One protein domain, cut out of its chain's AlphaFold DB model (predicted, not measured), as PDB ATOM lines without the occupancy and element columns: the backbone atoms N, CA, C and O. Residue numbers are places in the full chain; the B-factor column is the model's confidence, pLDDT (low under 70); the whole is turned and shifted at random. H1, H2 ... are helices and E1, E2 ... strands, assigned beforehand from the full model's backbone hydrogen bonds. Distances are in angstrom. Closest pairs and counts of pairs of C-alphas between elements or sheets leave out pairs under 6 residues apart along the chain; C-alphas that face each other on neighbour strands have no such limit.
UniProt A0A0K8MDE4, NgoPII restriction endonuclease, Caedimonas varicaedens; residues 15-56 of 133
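AT A GLANCE: This is residues 15 to 56 of the 133 residues of the protein "NgoPII restriction endonuclease" of Caedimonas varicaedens (UniProt A0A0K8MDE4). A small two-stranded hairpin, E1 and E2, has one helix, H1, on its E1 side, and the long link from H1 folds back beside E1, where residues 33 to 34 pair briefly with residues 41 to 42. The H1 beginning and the hairpin's loop lie toward the two ends of an elongated outline spanning 33 by 20 by 13 A. The printed part has 42 residues, with one named helix and then two named strands along the chain; the sheet, in the order E1 - E2, is antiparallel, and the class is mixed, helices and strands. The whole is only just compact, close to loose, with a radius of gyration of the C-alphas of 10.4 A.

HOW THE PARTS SIT: E1, residues 40 to 43, and E2, residues 52 to 55, form a hairpin of antiparallel neighbours, their directions 169 degrees apart. N 42 and O 53 are within hydrogen-bond range at 2.9 A, as are N 55 and O 40 at 2.9 A. C-alphas 41 and 54 face each other at 4.8 A. Residues 33 to 34 pair antiparallel with residues 41 to 42 of E1. H1, residues 15 to 28, comes closest to E1 with the C-alphas of Thr 23 and Ala 40, 6.4 A apart. H1 and E2 are apart. In H1 every O i to N i+4 pair is within hydrogen-bond range.

IN THESE COORDINATES: E1 measures 9.9 A from first to last C-alpha, beginning at (-131.614, 112.645, 50.873), and E2 measures 10.0 A, ending at (-130.690, 114.507, 46.232). H1 measures 20.5 A and begins at (-141.835, 106.664, 47.363).

THE WHOLE: The two C-alphas farthest apart, those of Glu 17 and Leu 48, are 33.0 A apart. The printed part has no cut. The link from H1 to E1 is long, with 11 residues, and that from E1 to E2 is short, with 8. The model's mean pLDDT over the printed part is 73.2, and residues 15 to 20, 30, 35 and 37 to 38 are under 70.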
ATOM      1  N   ILE A  15    -143.064 105.847  47.314       54.62
ATOM      2  CA  ILE A  15    -141.835 106.664  47.363       54.62
ATOM      3  C   ILE A  15    -141.142 106.550  48.732       54.62
ATOM      4  O   ILE A  15    -139.919 106.662  48.830       54.62
ATOM      5  N   HIS A  16    -141.910 106.299  49.794       54.53
ATOM      6  CA  HIS A  16    -141.381 106.160  51.148       54.53
ATOM      7  C   HIS A  16    -140.486 104.927  51.327       54.53
ATOM      8  O   HIS A  16    -139.517 104.990  52.087       54.53
ATOM      9  N   GLU A  17    -140.760 103.827  50.624       60.12
ATOM     10  CA  GLU A  17    -139.999 102.588  50.793       60.12
ATOM     11  C   GLU A  17    -138.664 102.618  50.038       60.12
ATOM     12  O   GLU A  17    -137.627 102.255  50.602       60.12
ATOM     13  N   ASP A  18    -138.659 103.149  48.813       64.44
ATOM     14  CA  ASP A  18    -137.433 103.334  48.028       64.44
ATOM     15  C   ASP A  18    -136.528 104.418  48.633       64.44
ATOM     16  O   ASP A  18    -135.308 104.248  48.707       64.44
ATOM     17  N   LYS A  19    -137.115 105.495  49.176       68.00
ATOM     18  CA  LYS A  19    -136.379 106.516  49.937       68.00
ATOM     19  C   LYS A  19    -135.642 105.908  51.133       68.00
ATOM     20  O   LYS A  19    -134.480 106.245  51.365       68.00
ATOM     21  N   ARG A  20    -136.289 105.006  51.878       68.12
ATOM     22  CA  ARG A  20    -135.697 104.350  53.055       68.12
ATOM     23  C   ARG A  20    -134.475 103.506  52.685       68.12
ATOM     24  O   ARG A  20    -133.456 103.616  53.353       68.12
ATOM     25  N   LYS A  21    -134.543 102.720  51.603       74.31
ATOM     26  CA  LYS A  21    -133.402 101.907  51.138       74.31
ATOM     27  C   LYS A  21    -132.191 102.770  50.779       74.31
ATOM     28  O   LYS A  21    -131.092 102.487  51.235       74.31
ATOM     29  N   ILE A  22    -132.409 103.849  50.025       73.75
ATOM     30  CA  ILE A  22    -131.338 104.774  49.618       73.75
ATOM     31  C   ILE A  22    -130.724 105.472  50.838       73.75
ATOM     32  O   ILE A  22    -129.505 105.573  50.946       73.75
ATOM     33  N   THR A  23    -131.564 105.924  51.773       73.50
ATOM     34  CA  THR A  23    -131.120 106.594  53.007       73.50
ATOM     35  C   THR A  23    -130.263 105.656  53.861       73.50
ATOM     36  O   THR A  23    -129.178 106.051  54.280       73.50
ATOM     37  N   ASN A  24    -130.699 104.406  54.055       75.75
ATOM     38  CA  ASN A  24    -129.969 103.410  54.842       75.75
ATOM     39  C   ASN A  24    -128.594 103.097  54.234       75.75
ATOM     40  O   ASN A  24    -127.600 103.115  54.951       75.75
ATOM     41  N   SER A  25    -128.514 102.900  52.913       73.12
ATOM     42  CA  SER A  25    -127.228 102.669  52.247       73.12
ATOM     43  C   SER A  25    -126.266 103.848  52.416       73.12
ATOM     44  O   SER A  25    -125.081 103.632  52.615       73.12
ATOM     45  N   ILE A  26    -126.745 105.098  52.383       73.94
ATOM     46  CA  ILE A  26    -125.883 106.277  52.584       73.94
ATOM     47  C   ILE A  26    -125.390 106.376  54.040       73.94
ATOM     48  O   ILE A  26    -124.248 106.776  54.267       73.94
ATOM     49  N   GLN A  27    -126.211 105.981  55.019       73.56
ATOM     50  CA  GLN A  27    -125.796 105.932  56.427       73.56
ATOM     51  C   GLN A  27    -124.720 104.872  56.679       73.56
ATOM     52  O   GLN A  27    -123.800 105.126  57.454       73.56
ATOM     53  N   GLU A  28    -124.783 103.725  55.999       77.00
ATOM     54  CA  GLU A  28    -123.749 102.679  56.078       77.00
ATOM     55  C   GLU A  28    -122.369 103.173  55.603       77.00
ATOM     56  O   GLU A  28    -121.348 102.697  56.095       77.00
ATOM     57  N   PHE A  29    -122.315 104.181  54.723       71.44
ATOM     58  CA  PHE A  29    -121.067 104.837  54.302       71.44
ATOM     59  C   PHE A  29    -120.545 105.900  55.292       71.44
ATOM     60  O   PHE A  29    -119.535 106.544  55.010       71.44
ATOM     61  N   GLY A  30    -121.199 106.099  56.444       67.94
ATOM     62  CA  GLY A  30    -120.742 107.022  57.493       67.94
ATOM     63  C   GLY A  30    -120.969 108.506  57.183       67.94
ATOM     64  O   GLY A  30    -120.330 109.370  57.778       67.94
ATOM     65  N   ILE A  31    -121.863 108.811  56.242       74.19
ATOM     66  CA  ILE A  31    -122.152 110.172  55.790       74.19
ATOM     67  C   ILE A  31    -123.266 110.794  56.653       74.19
ATOM     68  O   ILE A  31    -124.330 110.200  56.831       74.19
ATOM     69  N   GLU A  32    -123.057 112.019  57.156       71.38
ATOM     70  CA  GLU A  32    -124.061 112.752  57.942       71.38
ATOM     71  C   GLU A  32    -125.272 113.148  57.074       71.38
ATOM     72  O   GLU A  32    -125.206 114.027  56.205       71.38
ATOM     73  N   LEU A  33    -126.412 112.513  57.347       72.62
ATOM     74  CA  LEU A  33    -127.701 112.853  56.754       72.62
ATOM     75  C   LEU A  33    -128.477 113.824  57.640       72.62
ATOM     76  O   LEU A  33    -128.434 113.759  58.866       72.62
ATOM     77  N   SER A  34    -129.237 114.705  56.999       71.88
ATOM     78  CA  SER A  34    -130.188 115.588  57.674       71.88
ATOM     79  C   SER A  34    -131.622 115.233  57.301       71.88
ATOM     80  O   SER A  34    -131.887 114.807  56.173       71.88
ATOM     81  N   GLU A  35    -132.553 115.417  58.240       68.06
ATOM     82  CA  GLU A  35    -133.976 115.216  57.970       68.06
ATOM     83  C   GLU A  35    -134.446 116.149  56.846       68.06
ATOM     84  O   GLU A  35    -134.209 117.359  56.859       68.06
ATOM     85  N   THR A  36    -135.094 115.572  55.832       71.56
ATOM     86  CA  THR A  36    -135.616 116.314  54.684       71.56
ATOM     87  C   THR A  36    -136.841 115.629  54.083       71.56
ATOM     88  O   THR A  36    -136.982 114.402  54.099       71.56
ATOM     89  N   ASN A  37    -137.705 116.441  53.471       65.12
ATOM     90  CA  ASN A  37    -138.837 115.993  52.657       65.12
ATOM     91  C   ASN A  37    -138.405 115.451  51.280       65.12
ATOM     92  O   ASN A  37    -139.237 115.021  50.487       65.12
ATOM     93  N   GLU A  38    -137.105 115.451  50.989       65.00
ATOM     94  CA  GLU A  38    -136.511 114.958  49.740       65.00
ATOM     95  C   GLU A  38    -135.946 113.545  49.894       65.00
ATOM     96  O   GLU A  38    -136.112 112.946  50.950       65.00
ATOM     97  N   ILE A  39    -135.309 112.981  48.860       72.00
ATOM     98  CA  ILE A  39    -134.763 111.615  48.940       72.00
ATOM     99  C   ILE A  39    -133.627 111.564  49.964       72.00
ATOM    100  O   ILE A  39    -133.665 110.725  50.855       72.00
ATOM    101  N   ALA A  40    -132.665 112.485  49.875       72.50
ATOM    102  CA  ALA A  40    -131.614 112.645  50.873       72.50
ATOM    103  C   ALA A  40    -131.035 114.065  50.832       72.50
ATOM    104  O   ALA A  40    -130.936 114.682  49.766       72.50
ATOM    105  N   LYS A  41    -130.614 114.574  51.992       78.00
ATOM    106  CA  LYS A  41    -129.782 115.773  52.099       78.00
ATOM    107  C   LYS A  41    -128.546 115.425  52.915       78.00
ATOM    108  O   LYS A  41    -128.657 115.119  54.103       78.00
ATOM    109  N   ILE A  42    -127.398 115.497  52.257       79.94
ATOM    110  CA  ILE A  42    -126.088 115.215  52.829       79.94
ATOM    111  C   ILE A  42    -125.415 116.549  53.146       79.94
ATOM    112  O   ILE A  42    -125.417 117.455  52.308       79.94
ATOM    113  N   LYS A  43    -124.843 116.668  54.342       77.69
ATOM    114  CA  LYS A  43    -124.079 117.850  54.758       77.69
ATOM    115  C   LYS A  43    -122.578 117.560  54.743       77.69
ATOM    116  O   LYS A  43    -122.187 116.403  54.871       77.69
ATOM    117  N   LYS A  44    -121.758 118.613  54.653       77.12
ATOM    118  CA  LYS A  44    -120.294 118.581  54.844       77.12
ATOM    119  C   LYS A  44    -119.565 117.591  53.923       77.12
ATOM    120  O   LYS A  44    -118.792 116.754  54.378       77.12
ATOM    121  N   ILE A  45    -119.830 117.664  52.622       78.44
ATOM    122  CA  ILE A  45    -119.166 116.783  51.639       78.44
ATOM    123  C   ILE A  45    -117.743 117.216  51.323       78.44
ATOM    124  O   ILE A  45    -116.912 116.407  50.912       78.44
ATOM    125  N   ASP A  46    -117.456 118.494  51.491       77.56
ATOM    126  CA  ASP A  46    -116.133 119.036  51.280       77.56
ATOM    127  C   ASP A  46    -115.274 118.908  52.549       77.56
ATOM    128  O   ASP A  46    -115.799 118.971  53.664       77.56
ATOM    129  N   PRO A  47    -113.939 118.821  52.406       74.62
ATOM    130  CA  PRO A  47    -113.016 118.813  53.542       74.62
ATOM    131  C   PRO A  47    -113.131 120.038  54.464       74.62
ATOM    132  O   PRO A  47    -112.692 119.975  55.608       74.62
ATOM    133  N   LEU A  48    -113.697 121.152  53.975       80.62
ATOM    134  CA  LEU A  48    -113.920 122.375  54.751       80.62
ATOM    135  C   LEU A  48    -115.303 122.398  55.436       80.62
ATOM    136  O   LEU A  48    -115.562 123.282  56.250       80.62
ATOM    137  N   GLY A  49    -116.178 121.427  55.151       76.81
ATOM    138  CA  GLY A  49    -117.499 121.258  55.754       76.81
ATOM    139  C   GLY A  49    -118.541 122.335  55.423       76.81
ATOM    140  O   GLY A  49    -119.514 122.455  56.170       76.81
ATOM    141  N   ILE A  50    -118.371 123.129  54.359       83.50
ATOM    142  CA  ILE A  50    -119.256 124.270  54.034       83.50
ATOM    143  C   ILE A  50    -120.297 123.981  52.943       83.50
ATOM    144  O   ILE A  50    -121.142 124.830  52.654       83.50
ATOM    145  N   THR A  51    -120.252 122.805  52.322       81.50
ATOM    146  CA  THR A  51    -121.123 122.424  51.207       81.50
ATOM    147  C   THR A  51    -122.140 121.354  51.597       81.50
ATOM    148  O   THR A  51    -121.851 120.402  52.326       81.50
ATOM    149  N   ASP A  52    -123.349 121.505  51.053       82.88
ATOM    150  CA  ASP A  52    -124.454 120.557  51.178       82.88
ATOM    151  C   ASP A  52    -124.762 119.940  49.801       82.88
ATOM    152  O   ASP A  52    -124.924 120.666  48.816       82.88
ATOM    153  N   LEU A  53    -124.944 118.616  49.734       80.12
ATOM    154  CA  LEU A  53    -125.483 117.930  48.555       80.12
ATOM    155  C   LEU A  53    -126.941 117.568  48.773       80.12
ATOM    156  O   LEU A  53    -127.356 117.003  49.789       80.12
ATOM    157  N   ARG A  54    -127.726 117.865  47.750       81.88
ATOM    158  CA  ARG A  54    -129.165 117.685  47.739       81.88
ATOM    159  C   ARG A  54    -129.543 116.638  46.703       81.88
ATOM    160  O   ARG A  54    -129.265 116.828  45.522       81.88
ATOM    161  N   VAL A  55    -130.229 115.578  47.122       76.81
ATOM    162  CA  VAL A  55    -130.690 114.507  46.232       76.81
ATOM    163  C   VAL A  55    -132.209 114.567  46.096       76.81
ATOM    164  O   VAL A  55    -132.962 114.366  47.053       76.81
ATOM    165  N   ARG A  56    -132.667 114.839  44.872       76.44
ATOM    166  CA  ARG A  56    -134.082 114.917  44.490       76.44
ATOM    167  C   ARG A  56    -134.402 113.849  43.454       76.44
ATOM    168  O   ARG A  56    -133.633 113.649  42.520       76.44
TER     169      ARG A  56